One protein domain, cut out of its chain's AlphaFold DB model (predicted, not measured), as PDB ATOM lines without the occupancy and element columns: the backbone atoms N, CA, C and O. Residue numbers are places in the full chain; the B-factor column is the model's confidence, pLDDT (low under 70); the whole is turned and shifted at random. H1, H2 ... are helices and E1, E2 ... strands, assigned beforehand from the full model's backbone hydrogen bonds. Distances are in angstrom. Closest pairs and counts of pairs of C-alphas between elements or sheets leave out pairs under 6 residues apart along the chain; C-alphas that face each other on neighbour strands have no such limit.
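What this domain is: This is residues 7 to 122 of the 134 residues of an uncharacterized protein of Bradyrhizobium erythrophlei (UniProt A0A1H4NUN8). A strongly twisted sheet of five strands is covered on one face by the near part of one long helix, H3, whose far part runs on past the sheet to the small helix H4. From H4 a long unnamed stretch, residues 98 to 113, folds back to the sheet's edge strand E5, while the short helices H1 and H2 lie far from H4, H2 only grazing the sheet. The printed part has 116 residues with four named helices and five named strands, in the order E1 E2 E3 H1 H2 E4 H3 H4 E5. The class is mixed, helices and strands, and the sheet, in the order E1 E2 E3 E4 E5, is mixed too. The whole is only just loose, close to compact, with a radius of gyration of the C-alphas of 16.3 A, and flat, spanning 50 by 40 by 20 A.

How they stand to each other: In the sheet, E1, residues 7 to 13, E2, residues 16 to 23, and E3, residues 26 to 33, form a meander, each strand the antiparallel neighbour of the one before. E1 and E2 are a hairpin, with N 8 and O 20 at 2.9 A. E2 and E3 are a hairpin too, with N 19 and O 30 at 2.8 A. E4, residues 59 to 61, is antiparallel to E3, with N 61 and O 31 at 2.8 A. E5, residues 114 to 119, is the neighbour of E4 at the sheet's edge, with C-alphas 59 and 114, which face each other, 4.9 A apart, and with N 60 and O 114 within hydrogen-bond range at 2.8 A. The pairing of E4 is staggered: residues 59 to 60 pair with E5 and residues 60 to 61 with E3. H3, residues 69 to 91, is on the sheet in two layers, a helix on one face of a sheet; its closest C-alphas to E5 are those of Val 72 and Ala 115, 6.3 A apart. E4, H3, H4, residues 94 to 97, and E5 form a strand-helix-strand unit, two parallel neighbour strands with helices between. H3 and H4 are close but not clearly touching, with their closest C-alphas, Leu 90 and Tyr 97, 6.2 A apart. H2, residues 47 to 55, only grazes the sheet with residues 48 to 55. H1, residues 38 to 42, is not on the sheet; it is close to H2 but not clearly touching, with their closest C-alphas, Leu 41 and Arg 50, 5.9 A apart. Every O i to N i+4 pair is within hydrogen-bond range in H1, H2 and H3; H4 is too short for one.

Where its parts are: E1 begins at C-alpha 7 (27.396, 1.584, -12.871) and is 18.1 A long. E2 measures 22.1 A, E3 23.2 A, H2 11.9 A and E5 15.6 A. H3, 33.2 A long, ends at C-alpha 91 (22.775, 24.627, -6.951). E5 ends at C-alpha 119 (28.695, -3.396, -39.289).

The domain as a whole: The two C-alphas farthest apart are those of Glu 95 and Ala 121, 51.4 A. The printed part has no cut. The link from H4 to E5, 16 residues, is long. No printed residue is under 70 in pLDDT, and the mean of the printed part is 93.3.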
ATOM      1  N   PHE A   7      26.658   0.784 -11.909       97.50
ATOM      2  CA  PHE A   7      27.396   1.584 -12.871       97.50
ATOM      3  C   PHE A   7      28.364   2.497 -12.128       97.50
ATOM      4  O   PHE A   7      28.038   3.027 -11.066       97.50
ATOM      5  N   ALA A   8      29.558   2.675 -12.679       97.50
ATOM      6  CA  ALA A   8      30.538   3.615 -12.162       97.50
ATOM      7  C   ALA A   8      31.247   4.302 -13.324       97.50
ATOM      8  O   ALA A   8      31.671   3.634 -14.266       97.50
ATOM      9  N   TRP A   9      31.389   5.623 -13.246       96.56
ATOM     10  CA  TRP A   9      32.270   6.362 -14.144       96.56
ATOM     11  C   TRP A   9      33.724   5.937 -13.915       96.56
ATOM     12  O   TRP A   9      34.146   5.776 -12.768       96.56
ATOM     13  N   THR A  10      34.479   5.762 -15.000       96.56
ATOM     14  CA  THR A  10      35.896   5.384 -14.938       96.56
ATOM     15  C   THR A  10      36.783   6.520 -15.426       96.56
ATOM     16  O   THR A  10      37.657   6.985 -14.699       96.56
ATOM     17  N   CYS A  11      36.576   6.959 -16.668       96.31
ATOM     18  CA  CYS A  11      37.349   8.027 -17.286       96.31
ATOM     19  C   CYS A  11      36.619   8.599 -18.507       96.31
ATOM     20  O   CYS A  11      35.598   8.078 -18.961       96.31
ATOM     21  N   SER A  12      37.164   9.672 -19.071       94.44
ATOM     22  CA  SER A  12      36.718  10.238 -20.342       94.44
ATOM     23  C   SER A  12      37.912  10.609 -21.208       94.44
ATOM     24  O   SER A  12      38.887  11.163 -20.705       94.44
ATOM     25  N   TYR A  13      37.819  10.346 -22.508       91.75
ATOM     26  CA  TYR A  13      38.850  10.672 -23.483       91.75
ATOM     27  C   TYR A  13      38.221  10.966 -24.844       91.75
ATOM     28  O   TYR A  13      37.412  10.175 -25.327       91.75
ATOM     29  N   MET A  14      38.591  12.101 -25.451       90.69
ATOM     30  CA  MET A  14      38.204  12.503 -26.815       90.69
ATOM     31  C   MET A  14      36.720  12.246 -27.134       90.69
ATOM     32  O   MET A  14      36.360  11.344 -27.892       90.69
ATOM     33  N   GLY A  15      35.832  12.969 -26.447       91.12
ATOM     34  CA  GLY A  15      34.384  12.858 -26.657       91.12
ATOM     35  C   GLY A  15      33.763  11.515 -26.247       91.12
ATOM     36  O   GLY A  15      32.563  11.340 -26.426       91.12
ATOM     37  N   THR A  16      34.534  10.578 -25.691       94.50
ATOM     38  CA  THR A  16      34.069   9.265 -25.217       94.50
ATOM     39  C   THR A  16      34.183   9.181 -23.704       94.50
ATOM     40  O   THR A  16      35.168   9.634 -23.124       94.50
ATOM     41  N   VAL A  17      33.187   8.589 -23.055       95.81
ATOM     42  CA  VAL A  17      33.193   8.329 -21.615       95.81
ATOM     43  C   VAL A  17      33.089   6.832 -21.383       95.81
ATOM     44  O   VAL A  17      32.277   6.159 -22.017       95.81
ATOM     45  N   TYR A  18      33.916   6.333 -20.470       96.44
ATOM     46  CA  TYR A  18      34.025   4.928 -20.112       96.44
ATOM     47  C   TYR A  18      33.424   4.702 -18.733       96.44
ATOM     48  O   TYR A  18      33.632   5.485 -17.798       96.44
ATOM     49  N   TYR A  19      32.688   3.606 -18.615       97.12
ATOM     50  CA  TYR A  19      31.998   3.207 -17.404       97.12
ATOM     51  C   TYR A  19      32.258   1.736 -17.132       97.12
ATOM     52  O   TYR A  19      32.292   0.912 -18.044       97.12
ATOM     53  N   ARG A  20      32.355   1.385 -15.856       97.38
ATOM     54  CA  ARG A  20      32.280  -0.002 -15.412       97.38
ATOM     55  C   ARG A  20      30.830  -0.354 -15.111       97.38
ATOM     56  O   ARG A  20      30.185   0.323 -14.310       97.38
ATOM     57  N   VAL A  21      30.354  -1.442 -15.702       96.38
ATOM     58  CA  VAL A  21      29.088  -2.099 -15.365       96.38
ATOM     59  C   VAL A  21      29.402  -3.331 -14.530       96.38
ATOM     60  O   VAL A  21      30.382  -4.025 -14.787       96.38
ATOM     61  N   THR A  22      28.614  -3.589 -13.494       95.94
ATOM     62  CA  THR A  22      28.659  -4.839 -12.728       95.94
ATOM     63  C   THR A  22      27.252  -5.386 -12.589       95.94
ATOM     64  O   THR A  22      26.403  -4.747 -11.969       95.94
ATOM     65  N   ASP A  23      27.011  -6.555 -13.164       93.12
ATOM     66  CA  ASP A  23      25.736  -7.264 -13.105       93.12
ATOM     67  C   ASP A  23      25.945  -8.722 -12.654       93.12
ATOM     68  O   ASP A  23      26.960  -9.065 -12.044       93.12
ATOM     69  N   GLU A  24      24.951  -9.577 -12.879       91.62
ATOM     70  CA  GLU A  24      25.002 -11.001 -12.532       91.62
ATOM     71  C   GLU A  24      26.016 -11.814 -13.350       91.62
ATOM     72  O   GLU A  24      26.444 -12.874 -12.898       91.62
ATOM     73  N   THR A  25      26.438 -11.311 -14.511       89.50
ATOM     74  CA  THR A  25      27.426 -11.953 -15.390       89.50
ATOM     75  C   THR A  25      28.866 -11.566 -15.049       89.50
ATOM     76  O   THR A  25      29.805 -12.226 -15.495       89.50
ATOM     77  N   GLY A  26      29.055 -10.521 -14.236       92.44
ATOM     78  CA  GLY A  26      30.359 -10.035 -13.795       92.44
ATOM     79  C   GLY A  26      30.529  -8.533 -14.001       92.44
ATOM     80  O   GLY A  26      29.558  -7.783 -14.093       92.44
ATOM     81  N   SER A  27      31.786  -8.090 -14.049       94.81
ATOM     82  CA  SER A  27      32.142  -6.694 -14.310       94.81
ATOM     83  C   SER A  27      32.743  -6.539 -15.701       94.81
ATOM     84  O   SER A  27      33.651  -7.279 -16.073       94.81
ATOM     85  N   TYR A  28      32.274  -5.547 -16.448       94.62
ATOM     86  CA  TYR A  28      32.790  -5.213 -17.774       94.62
ATOM     87  C   TYR A  28      32.783  -3.706 -18.008       94.62
ATOM     88  O   TYR A  28      32.095  -2.949 -17.322       94.62
ATOM     89  N   GLU A  29      33.578  -3.273 -18.979       95.25
ATOM     90  CA  GLU A  29      33.608  -1.886 -19.419       95.25
ATOM     91  C   GLU A  29      32.602  -1.661 -20.549       95.25
ATOM     92  O   GLU A  29      32.415  -2.509 -21.426       95.25
ATOM     93  N   VAL A  30      31.959  -0.501 -20.509       95.81
ATOM     94  CA  VAL A  30      31.157   0.040 -21.600       95.81
ATOM     95  C   VAL A  30      31.595   1.466 -21.876       95.81
ATOM     96  O   VAL A  30      32.063   2.170 -20.978       95.81
ATOM     97  N   SER A  31      31.407   1.922 -23.106       95.38
ATOM     98  CA  SER A  31      31.690   3.304 -23.475       95.38
ATOM     99  C   SER A  31      30.532   3.932 -24.231       95.38
ATOM    100  O   SER A  31      29.737   3.248 -24.875       95.38
ATOM    101  N   ILE A  32      30.420   5.252 -24.124       95.69
ATOM    102  CA  ILE A  32      29.511   6.055 -24.938       95.69
ATOM    103  C   ILE A  32      30.259   7.257 -25.483       95.69
ATOM    104  O   ILE A  32      30.967   7.962 -24.759       95.69
ATOM    105  N   ARG A  33      30.090   7.493 -26.781       95.06
ATOM    106  CA  ARG A  33      30.612   8.675 -27.454       95.06
ATOM    107  C   ARG A  33      29.546   9.767 -27.472       95.06
ATOM    108  O   ARG A  33      28.411   9.522 -27.863       95.06
ATOM    109  N   HIS A  34      29.903  10.970 -27.047       93.38
ATOM    110  CA  HIS A  34      29.028  12.146 -27.036       93.38
ATOM    111  C   HIS A  34      29.278  13.068 -28.223       93.38
ATOM    112  O   HIS A  34      28.366  13.750 -28.680       93.38
ATOM    113  N   SER A  35      30.510  13.085 -28.716       94.25
ATOM    114  CA  SER A  35      30.920  13.939 -29.818       94.25
ATOM    115  C   SER A  35      32.108  13.337 -30.559       94.25
ATOM    116  O   SER A  35      32.740  12.370 -30.120       94.25
ATOM    117  N   VAL A  36      32.393  13.915 -31.719       95.12
ATOM    118  CA  VAL A  36      33.644  13.716 -32.437       95.12
ATOM    119  C   VAL A  36      34.101  15.076 -32.945       95.12
ATOM    120  O   VAL A  36      33.315  15.816 -33.534       95.12
ATOM    121  N   SER A  37      35.348  15.426 -32.661       93.69
ATOM    122  CA  SER A  37      35.961  16.674 -33.111       93.69
ATOM    123  C   SER A  37      36.612  16.532 -34.487       93.69
ATOM    124  O   SER A  37      36.968  15.434 -34.919       93.69
ATOM    125  N   ASP A  38      36.837  17.659 -35.164       93.94
ATOM    126  CA  ASP A  38      37.582  17.680 -36.430       93.94
ATOM    127  C   ASP A  38      39.013  17.164 -36.259       93.94
ATOM    128  O   ASP A  38      39.531  16.461 -37.128       93.94
ATOM    129  N   TYR A  39      39.625  17.436 -35.103       93.12
ATOM    130  CA  TYR A  39      40.932  16.888 -34.760       93.12
ATOM    131  C   TYR A  39      40.909  15.355 -34.762       93.12
ATOM    132  O   TYR A  39      41.706  14.736 -35.464       93.12
ATOM    133  N   GLU A  40      39.955  14.734 -34.062       93.69
ATOM    134  CA  GLU A  40      39.802  13.273 -34.046       93.69
ATOM    135  C   GLU A  40      39.618  12.681 -35.442       93.69
ATOM    136  O   GLU A  40      40.210  11.656 -35.771       93.69
ATOM    137  N   LEU A  41      38.819  13.338 -36.281       94.06
ATOM    138  CA  LEU A  41      38.557  12.883 -37.645       94.06
ATOM    139  C   LEU A  41      39.785  13.007 -38.554       94.06
ATOM    140  O   LEU A  41      39.961  12.178 -39.452       94.06
ATOM    141  N   SER A  42      40.621  14.022 -38.324       93.81
ATOM    142  CA  SER A  42      41.853  14.249 -39.087       93.81
ATOM    143  C   SER A  42      42.932  13.204 -38.801       93.81
ATOM    144  O   SER A  42      43.677  12.839 -39.708       93.81
ATOM    145  N   ILE A  43      42.976  12.675 -37.574       93.06
ATOM    146  CA  ILE A  43      43.923  11.623 -37.171       93.06
ATOM    147  C   ILE A  43      43.347  10.208 -37.324       93.06
ATOM    148  O   ILE A  43      44.039   9.223 -37.065       93.06
ATOM    149  N   ALA A  44      42.082  10.080 -37.733       92.12
ATOM    150  CA  ALA A  44      41.436   8.792 -37.949       92.12
ATOM    151  C   ALA A  44      42.000   8.080 -39.188       92.12
ATOM    152  O   ALA A  44      42.053   8.634 -40.291       92.12
ATOM    153  N   ASN A  45      42.374   6.813 -39.013       92.19
ATOM    154  CA  ASN A  45      43.018   6.017 -40.053       92.19
ATOM    155  C   ASN A  45      41.997   5.332 -40.978       92.19
ATOM    156  O   ASN A  45      41.772   4.130 -40.881       92.19
ATOM    157  N   GLY A  46      41.371   6.115 -41.858       92.56
ATOM    158  CA  GLY A  46      40.452   5.615 -42.884       92.56
ATOM    159  C   GLY A  46      39.002   6.058 -42.706       92.56
ATOM    160  O   GLY A  46      38.583   6.560 -41.658       92.56
ATOM    161  N   ASP A  47      38.224   5.903 -43.775       92.94
ATOM    162  CA  ASP A  47      36.831   6.356 -43.818       92.94
ATOM    163  C   ASP A  47      35.888   5.467 -43.010       92.94
ATOM    164  O   ASP A  47      34.887   5.955 -42.489       92.94
ATOM    165  N   ASP A  48      36.209   4.183 -42.857       90.50
ATOM    166  CA  ASP A  48      35.479   3.267 -41.983       90.50
ATOM    167  C   ASP A  48      35.632   3.656 -40.508       90.50
ATOM    168  O   ASP A  48      34.636   3.698 -39.784       90.50
ATOM    169  N   VAL A  49      36.835   4.051 -40.077       90.75
ATOM    170  CA  VAL A  49      37.068   4.583 -38.724       90.75
ATOM    171  C   VAL A  49      36.314   5.896 -38.519       90.75
ATOM    172  O   VAL A  49      35.584   6.036 -37.538       90.75
ATOM    173  N   ARG A  50      36.410   6.845 -39.462       94.19
ATOM    174  CA  ARG A  50      35.648   8.108 -39.397       94.19
ATOM    175  C   ARG A  50      34.139   7.864 -39.329       94.19
ATOM    176  O   ARG A  50      33.445   8.516 -38.547       94.19
ATOM    177  N   ARG A  51      33.624   6.914 -40.116       94.44
ATOM    178  CA  ARG A  51      32.214   6.506 -40.092       94.44
ATOM    179  C   ARG A  51      31.839   5.926 -38.736       94.44
ATOM    180  O   ARG A  51      30.844   6.363 -38.162       94.44
ATOM    181  N   ALA A  52      32.634   5.006 -38.196       91.81
ATOM    182  CA  ALA A  52      32.409   4.427 -36.873       91.81
ATOM    183  C   ALA A  52      32.406   5.505 -35.776       91.81
ATOM    184  O   ALA A  52      31.515   5.529 -34.935       91.81
ATOM    185  N   MET A  53      33.327   6.469 -35.810       93.00
ATOM    186  CA  MET A  53      33.346   7.562 -34.830       93.00
ATOM    187  C   MET A  53      32.074   8.419 -34.883       93.00
ATOM    188  O   MET A  53      31.507   8.735 -33.840       93.00
ATOM    189  N   ARG A  54      31.603   8.771 -36.086       94.62
ATOM    190  CA  ARG A  54      30.387   9.585 -36.264       94.62
ATOM    191  C   ARG A  54      29.117   8.829 -35.873       94.62
ATOM    192  O   ARG A  54      28.262   9.377 -35.189       94.62
ATOM    193  N   THR A  55      29.004   7.577 -36.300       94.38
ATOM    194  CA  THR A  55      27.816   6.738 -36.064       94.38
ATOM    195  C   THR A  55      27.728   6.214 -34.631       94.38
ATOM    196  O   THR A  55      26.638   5.915 -34.157       94.38
ATOM    197  N   GLY A  56      28.851   6.154 -33.909       92.75
ATOM    198  CA  GLY A  56      28.904   5.725 -32.510       92.75
ATOM    199  C   GLY A  56      28.406   6.763 -31.498       92.75
ATOM    200  O   GLY A  56      28.325   6.457 -30.309       92.75
ATOM    201  N   ILE A  57      28.079   7.987 -31.926       95.56
ATOM    202  CA  ILE A  57      27.545   9.012 -31.021       95.56
ATOM    203  C   ILE A  57      26.202   8.540 -30.443       95.56
ATOM    204  O   ILE A  57      25.287   8.164 -31.172       95.56
ATOM    205  N   GLY A  58      26.085   8.560 -29.115       94.44
ATOM    206  CA  GLY A  58      24.897   8.108 -28.388       94.44
ATOM    207  C   GLY A  58      24.752   6.591 -28.274       94.44
ATOM    208  O   GLY A  58      23.752   6.116 -27.735       94.44
ATOM    209  N   MET A  59      25.733   5.822 -28.741       94.75
ATOM    210  CA  MET A  59      25.723   4.365 -28.661       94.75
ATOM    211  C   MET A  59      26.466   3.902 -27.407       94.75
ATOM    212  O   MET A  59      27.595   4.327 -27.168       94.75
ATOM    213  N   LEU A  60      25.832   3.044 -26.602       94.81
ATOM    214  CA  LEU A  60      26.470   2.350 -25.487       94.81
ATOM    215  C   LEU A  60      27.082   1.055 -26.009       94.81
ATOM    216  O   LEU A  60      26.370   0.132 -26.410       94.81
ATOM    217  N   VAL A  61      28.405   1.011 -26.013       92.44
ATOM    218  CA  VAL A  61      29.181  -0.031 -26.672       92.44
ATOM    219  C   VAL A  61      29.873  -0.900 -25.631       92.44
ATOM    220  O   VAL A  61      30.536  -0.388 -24.727       92.44
ATOM    221  N   ARG A  62      29.756  -2.219 -25.797       89.62
ATOM    222  CA  ARG A  62      30.571  -3.233 -25.121       89.62
ATOM    223  C   ARG A  62      31.240  -4.088 -26.195       89.62
ATOM    224  O   ARG A  62      30.646  -5.047 -26.679       89.62
ATOM    225  N   TYR A  63      32.471  -3.751 -26.574       79.25
ATOM    226  CA  TYR A  63      33.136  -4.391 -27.721       79.25
ATOM    227  C   TYR A  63      32.217  -4.405 -28.961       79.25
ATOM    228  O   TYR A  63      31.629  -3.377 -29.270       79.25
ATOM    229  N   ALA A  64      32.095  -5.529 -29.676       71.62
ATOM    230  CA  ALA A  64      31.266  -5.649 -30.879       71.62
ATOM    231  C   ALA A  64      29.853  -6.210 -30.619       71.62
ATOM    232  O   ALA A  64      29.068  -6.320 -31.558       71.62
ATOM    233  N   GLU A  65      29.523  -6.576 -29.376       78.12
ATOM    234  CA  GLU A  65      28.256  -7.236 -29.054       78.12
ATOM    235  C   GLU A  65      27.235  -6.252 -28.466       78.12
ATOM    236  O   GLU A  65      27.570  -5.473 -27.564       78.12
ATOM    237  N   PRO A  66      25.970  -6.298 -28.920       86.06
ATOM    238  CA  PRO A  66      24.918  -5.490 -28.331       86.06
ATOM    239  C   PRO A  66      24.705  -5.800 -26.850       86.06
ATOM    240  O   PRO A  66      24.567  -6.952 -26.438       86.06
ATOM    241  N   LEU A  67      24.601  -4.743 -26.045       90.69
ATOM    242  CA  LEU A  67      24.171  -4.867 -24.658       90.69
ATOM    243  C   LEU A  67      22.686  -5.251 -24.583       90.69
ATOM    244  O   LEU A  67      21.884  -4.743 -25.373       90.69
ATOM    245  N   PRO A  68      22.281  -6.066 -23.593       90.44
ATOM    246  CA  PRO A  68      20.871  -6.335 -23.346       90.44
ATOM    247  C   PRO A  68      20.082  -5.039 -23.110       90.44
ATOM    248  O   PRO A  68      20.520  -4.164 -22.359       90.44
ATOM    249  N   ALA A  69      18.880  -4.938 -23.685       89.31
ATOM    250  CA  ALA A  69      18.054  -3.726 -23.613       89.31
ATOM    251  C   ALA A  69      17.799  -3.244 -22.171       89.31
ATOM    252  O   ALA A  69      17.826  -2.044 -21.899       89.31
ATOM    253  N   HIS A  70      17.624  -4.172 -21.224       90.50
ATOM    254  CA  HIS A  70      17.404  -3.835 -19.817       90.50
ATOM    255  C   HIS A  70      18.626  -3.170 -19.154       90.50
ATOM    256  O   HIS A  70      18.450  -2.318 -18.285       90.50
ATOM    257  N   ILE A  71      19.855  -3.501 -19.578       94.00
ATOM    258  CA  ILE A  71      21.082  -2.849 -19.094       94.00
ATOM    259  C   ILE A  71      21.146  -1.414 -19.615       94.00
ATOM    260  O   ILE A  71      21.426  -0.497 -18.847       94.00
ATOM    261  N   VAL A  72      20.826  -1.196 -20.895       94.38
ATOM    262  CA  VAL A  72      20.814   0.145 -21.504       94.38
ATOM    263  C   VAL A  72      19.749   1.036 -20.864       94.38
ATOM    264  O   VAL A  72      20.023   2.191 -20.535       94.38
ATOM    265  N   ALA A  73      18.551   0.500 -20.623       94.06
ATOM    266  CA  ALA A  73      17.494   1.216 -19.914       94.06
ATOM    267  C   ALA A  73      17.928   1.596 -18.487       94.06
ATOM    268  O   ALA A  73      17.817   2.759 -18.096       94.06
ATOM    269  N   ALA A  74      18.495   0.646 -17.736       95.50
ATOM    270  CA  ALA A  74      19.004   0.901 -16.389       95.50
ATOM    271  C   ALA A  74      20.141   1.939 -16.380       95.50
ATOM    272  O   ALA A  74      20.173   2.800 -15.502       95.50
ATOM    273  N   PHE A  75      21.029   1.905 -17.375       96.06
ATOM    274  CA  PHE A  75      22.113   2.872 -17.534       96.06
ATOM    275  C   PHE A  75      21.594   4.294 -17.776       96.06
ATOM    276  O   PHE A  75      22.096   5.241 -17.172       96.06
ATOM    277  N   ASN A  76      20.572   4.457 -18.621       96.69
ATOM    278  CA  ASN A  76      19.959   5.763 -18.879       96.69
ATOM    279  C   ASN A  76      19.289   6.344 -17.627       96.69
ATOM    280  O   ASN A  76      19.504   7.513 -17.313       96.69
ATOM    281  N   VAL A  77      18.540   5.522 -16.883       96.62
ATOM    282  CA  VAL A  77      17.924   5.932 -15.608       96.62
ATOM    283  C   VAL A  77      18.995   6.346 -14.601       96.62
ATOM    284  O   VAL A  77      18.883   7.400 -13.975       96.62
ATOM    285  N   TRP A  78      20.057   5.549 -14.472       96.75
ATOM    286  CA  TRP A  78      21.170   5.864 -13.585       96.75
ATOM    287  C   TRP A  78      21.864   7.177 -13.976       96.75
ATOM    288  O   TRP A  78      22.028   8.045 -13.123       96.75
ATOM    289  N   ARG A  79      22.196   7.390 -15.258       96.12
ATOM    290  CA  ARG A  79      22.830   8.640 -15.719       96.12
ATOM    291  C   ARG A  79      21.961   9.871 -15.491       96.12
ATOM    292  O   ARG A  79      22.498  10.920 -15.145       96.12
ATOM    293  N   ALA A  80      20.649   9.757 -15.684       96.19
ATOM    294  CA  ALA A  80      19.725  10.849 -15.398       96.19
ATOM    295  C   ALA A  80      19.722  11.200 -13.899       96.19
ATOM    296  O   ALA A  80      19.767  12.376 -13.547       96.19
ATOM    297  N   ALA A  81      19.741  10.193 -13.021       96.50
ATOM    298  CA  ALA A  81      19.813  10.400 -11.577       96.50
ATOM    299  C   ALA A  81      21.148  11.028 -11.137       96.50
ATOM    300  O   ALA A  81      21.143  11.972 -10.350       96.50
ATOM    301  N   GLU A  82      22.279  10.561 -11.676       96.44
ATOM    302  CA  GLU A  82      23.602  11.140 -11.395       96.44
ATOM    303  C   GLU A  82      23.694  12.600 -11.846       96.44
ATOM    304  O   GLU A  82      24.215  13.445 -11.119       96.44
ATOM    305  N   HIS A  83      23.157  12.921 -13.027       95.81
ATOM    306  CA  HIS A  83      23.106  14.299 -13.519       95.81
ATOM    307  C   HIS A  83      22.249  15.189 -12.618       95.81
ATOM    308  O   HIS A  83      22.715  16.249 -12.204       95.81
ATOM    309  N   ALA A  84      21.055  14.736 -12.231       96.25
ATOM    310  CA  ALA A  84      20.199  15.474 -11.306       96.25
ATOM    311  C   ALA A  84      20.886  15.704  -9.946       96.25
ATOM    312  O   ALA A  84      20.846  16.814  -9.412       96.25
ATOM    313  N   ALA A  85      21.572  14.690  -9.408       96.75
ATOM    314  CA  ALA A  85      22.339  14.809  -8.169       96.75
ATOM    315  C   ALA A  85      23.518  15.788  -8.307       96.75
ATOM    316  O   ALA A  85      23.777  16.579  -7.397       96.75
ATOM    317  N   ALA A  86      24.212  15.777  -9.449       95.06
ATOM    318  CA  ALA A  86      25.282  16.723  -9.741       95.06
ATOM    319  C   ALA A  86      24.756  18.163  -9.825       95.06
ATOM    320  O   ALA A  86      25.339  19.048  -9.204       95.06
ATOM    321  N   MET A  87      23.636  18.398 -10.518       96.31
ATOM    322  CA  MET A  87      23.015  19.725 -10.605       96.31
ATOM    323  C   MET A  87      22.563  20.228  -9.233       96.31
ATOM    324  O   MET A  87      22.899  21.346  -8.860       96.31
ATOM    325  N   ALA A  88      21.912  19.379  -8.432       96.06
ATOM    326  CA  ALA A  88      21.513  19.734  -7.071       96.06
ATOM    327  C   ALA A  88      22.717  20.119  -6.192       96.06
ATOM    328  O   ALA A  88      22.633  21.047  -5.389       96.06
ATOM    329  N   LYS A  89      23.860  19.439  -6.358       96.19
ATOM    330  CA  LYS A  89      25.100  19.776  -5.649       96.19
ATOM    331  C   LYS A  89      25.669  21.133  -6.073       96.19
ATOM    332  O   LYS A  89      26.191  21.845  -5.218       96.19
ATOM    333  N   LEU A  90      25.598  21.474  -7.360       95.81
ATOM    334  CA  LEU A  90      26.034  22.780  -7.866       95.81
ATOM    335  C   LEU A  90      25.112  23.894  -7.348       95.81
ATOM    336  O   LEU A  90      25.600  24.884  -6.809       95.81
ATOM    337  N   ASP A  91      23.796  23.677  -7.412       95.69
ATOM    338  CA  ASP A  91      22.775  24.627  -6.951       95.69
ATOM    339  C   ASP A  91      22.829  24.884  -5.439       95.69
ATOM    340  O   ASP A  91      22.501  25.976  -4.981       95.69
ATOM    341  N   ALA A  92      23.267  23.898  -4.651       97.31
ATOM    342  CA  ALA A  92      23.396  24.025  -3.202       97.31
ATOM    343  C   ALA A  92      24.596  24.878  -2.745       97.31
ATOM    344  O   ALA A  92      24.666  25.216  -1.564       97.31
ATOM    345  N   ALA A  93      25.544  25.196  -3.634       96.44
ATOM    346  CA  ALA A  93      26.760  25.943  -3.295       96.44
ATOM    347  C   ALA A  93      27.128  26.989  -4.373       96.44
ATOM    348  O   ALA A  93      28.221  26.928  -4.961       96.44
ATOM    349  N   PRO A  94      26.238  27.961  -4.656       96.06
ATOM    350  CA  PRO A  94      26.455  28.962  -5.698       96.06
ATOM    351  C   PRO A  94      27.662  29.868  -5.415       96.06
ATOM    352  O   PRO A  94      28.271  30.396  -6.338       96.06
ATOM    353  N   GLU A  95      28.071  30.024  -4.156       96.75
ATOM    354  CA  GLU A  95      29.270  30.771  -3.770       96.75
ATOM    355  C   GLU A  95      30.577  30.091  -4.209       96.75
ATOM    356  O   GLU A  95      31.605  30.755  -4.333       96.75
ATOM    357  N   ARG A  96      30.549  28.773  -4.453       96.00
ATOM    358  CA  ARG A  96      31.709  27.999  -4.925       96.00
ATOM    359  C   ARG A  96      31.704  27.798  -6.429       96.00
ATOM    360  O   ARG A  96      32.768  27.796  -7.042       96.00
ATOM    361  N   TYR A  97      30.523  27.574  -6.998       93.69
ATOM    362  CA  TYR A  97      30.368  27.136  -8.387       93.69
ATOM    363  C   TYR A  97      29.740  28.195  -9.300       93.69
ATOM    364  O   TYR A  97      29.662  27.984 -10.507       93.69
ATOM    365  N   GLY A  98      29.337  29.341  -8.746       94.56
ATOM    366  CA  GLY A  98      28.544  30.339  -9.450       94.56
ATOM    367  C   GLY A  98      27.073  29.935  -9.562       94.56
ATOM    368  O   GLY A  98      26.666  28.833  -9.195       94.56
ATOM    369  N   VAL A  99      26.259  30.852 -10.081       95.62
ATOM    370  CA  VAL A  99      24.856  30.577 -10.409       95.62
ATOM    371  C   VAL A  99      24.790  30.105 -11.855       95.62
ATOM    372  O   VAL A  99      25.160  30.850 -12.759       95.62
ATOM    373  N   ILE A 100      24.301  28.885 -12.066       93.56
ATOM    374  CA  ILE A 100      24.078  28.323 -13.401       93.56
ATOM    375  C   ILE A 100      22.668  28.727 -13.856       93.56
ATOM    376  O   ILE A 100      21.698  28.336 -13.194       93.56
ATOM    377  N   PRO A 101      22.510  29.490 -14.951       94.56
ATOM    378  CA  PRO A 101      21.198  29.883 -15.456       94.56
ATOM    379  C   PRO A 101      20.288  28.680 -15.766       94.56
ATOM    380  O   PRO A 101      20.789  27.590 -16.052       94.56
ATOM    381  N   PRO A 102      18.952  28.832 -15.713       91.50
ATOM    382  CA  PRO A 102      18.019  27.747 -16.033       91.50
ATOM    383  C   PRO A 102      18.148  27.191 -17.462       91.50
ATOM    384  O   PRO A 102      17.826  26.028 -17.690       91.50
ATOM    385  N   ASP A 103      18.602  28.010 -18.407       94.31
ATOM    386  CA  ASP A 103      18.761  27.703 -19.831       94.31
ATOM    387  C   ASP A 103      20.170  27.221 -20.213       94.31
ATOM    388  O   ASP A 103      20.422  26.923 -21.381       94.31
ATOM    389  N   ASP A 104      21.078  27.104 -19.242       95.12
ATOM    390  CA  ASP A 104      22.447  26.647 -19.472       95.12
ATOM    391  C   ASP A 104      22.491  25.206 -20.018       95.12
ATOM    392  O   ASP A 104      21.776  24.311 -19.553       95.12
ATOM    393  N   GLU A 105      23.378  24.953 -20.985       91.38
ATOM    394  CA  GLU A 105      23.587  23.630 -21.586       91.38
ATOM    395  C   GLU A 105      23.921  22.549 -20.544       91.38
ATOM    396  O   GLU A 105      23.518  21.398 -20.713       91.38
ATOM    397  N   LEU A 106      24.602  22.899 -19.446       90.88
ATOM    398  CA  LEU A 106      24.928  21.974 -18.356       90.88
ATOM    399  C   LEU A 106      23.683  21.387 -17.682       90.88
ATOM    400  O   LEU A 106      23.731  20.261 -17.176       90.88
ATOM    401  N   ARG A 107      22.564  22.122 -17.689       92.88
ATOM    402  CA  ARG A 107      21.295  21.664 -17.111       92.88
ATOM    403  C   ARG A 107      20.533  20.713 -18.026       92.88
ATOM    404  O   ARG A 107      19.609  20.048 -17.554       92.88
ATOM    405  N   LYS A 108      20.900  20.605 -19.307       93.25
ATOM    406  CA  LYS A 108      20.238  19.664 -20.213       93.25
ATOM    407  C   LYS A 108      20.493  18.226 -19.752       93.25
ATOM    408  O   LYS A 108      21.635  17.883 -19.437       93.25
ATOM    409  N   PRO A 109      19.458  17.364 -19.735       90.88
ATOM    410  CA  PRO A 109      19.635  15.967 -19.386       90.88
ATOM    411  C   PRO A 109      20.678  15.285 -20.276       90.88
ATOM    412  O   PRO A 109      20.821  15.637 -21.454       90.88
ATOM    413  N   PRO A 110      21.382  14.268 -19.758       92.69
ATOM    414  CA  PRO A 110      22.367  13.561 -20.552       92.69
ATOM    415  C   PRO A 110      21.724  12.889 -21.770       92.69
ATOM    416  O   PRO A 110      20.625  12.341 -21.688       92.69
ATOM    417  N   MET A 111      22.450  12.865 -22.890       92.50
ATOM    418  CA  MET A 111      22.041  12.141 -24.100       92.50
ATOM    419  C   MET A 111      21.642  10.693 -23.777       92.50
ATOM    420  O   MET A 111      22.421   9.965 -23.147       92.50
ATOM    421  N   ILE A 112      20.470  10.282 -24.273       94.19
ATOM    422  CA  ILE A 112      19.958   8.914 -24.156       94.19
ATOM    423  C   ILE A 112      20.861   7.956 -24.929       94.19
ATOM    424  O   ILE A 112      21.060   8.101 -26.136       94.19
ATOM    425  N   ALA A 113      21.384   6.965 -24.217       94.56
ATOM    426  CA  ALA A 113      22.213   5.913 -24.766       94.56
ATOM    427  C   ALA A 113      21.360   4.831 -25.440       94.56
ATOM    428  O   ALA A 113      20.281   4.493 -24.946       94.56
ATOM    429  N   ARG A 114      21.859   4.254 -26.534       93.38
ATOM    430  CA  ARG A 114      21.216   3.159 -27.278       93.38
ATOM    431  C   ARG A 114      22.118   1.932 -27.310       93.38
ATOM    432  O   ARG A 114      23.333   2.079 -27.380       93.38
ATOM    433  N   ALA A 115      21.533   0.735 -27.283       91.56
ATOM    434  CA  ALA A 115      22.291  -0.487 -27.552       91.56
ATOM    435  C   ALA A 115      22.885  -0.403 -28.962       91.56
ATOM    436  O   ALA A 115      22.199   0.038 -29.885       91.56
ATOM    437  N   ALA A 116      24.134  -0.824 -29.124       90.44
ATOM    438  CA  ALA A 116      24.862  -0.691 -30.377       90.44
ATOM    439  C   ALA A 116      25.071  -2.048 -31.052       90.44
ATOM    440  O   ALA A 116      25.371  -3.029 -30.381       90.44
ATOM    441  N   SER A 117      24.978  -2.085 -32.377       89.06
ATOM    442  CA  SER A 117      25.504  -3.162 -33.217       89.06
ATOM    443  C   SER A 117      26.482  -2.570 -34.227       89.06
ATOM    444  O   SER A 117      26.284  -1.435 -34.673       89.06
ATOM    445  N   TYR A 118      27.529  -3.313 -34.583       88.62
ATOM    446  CA  TYR A 118      28.544  -2.857 -35.531       88.62
ATOM    447  C   TYR A 118      28.481  -3.627 -36.847       88.62
ATOM    448  O   TYR A 118      28.539  -4.854 -36.866       88.62
ATOM    449  N   ASP A 119      28.458  -2.885 -37.947       88.38
ATOM    450  CA  ASP A 119      28.695  -3.396 -39.289       88.38
ATOM    451  C   ASP A 119      29.749  -2.523 -39.985       88.38
ATOM    452  O   ASP A 119      29.762  -1.300 -39.857       88.38
ATOM    453  N   ARG A 120      30.661  -3.132 -40.749       85.56
ATOM    454  CA  ARG A 120      31.775  -2.387 -41.359       85.56
ATOM    455  C   ARG A 120      31.302  -1.431 -42.460       85.56
ATOM    456  O   ARG A 120      31.918  -0.383 -42.671       85.56
ATOM    457  N   ALA A 121      30.229  -1.771 -43.173       88.19
ATOM    458  CA  ALA A 121      29.711  -0.931 -44.249       88.19
ATOM    459  C   ALA A 121      28.998   0.313 -43.697       88.19
ATOM    460  O   ALA A 121      29.179   1.411 -44.222       88.19
ATOM    461  N   THR A 122      28.256   0.168 -42.602       87.06
ATOM    462  CA  THR A 122      27.372   1.216 -42.063       87.06
ATOM    463  C   THR A 122      27.896   1.893 -40.795       87.06
ATOM    464  O   THR A 122      27.544   3.042 -40.536       87.06
TER     465      THR A 122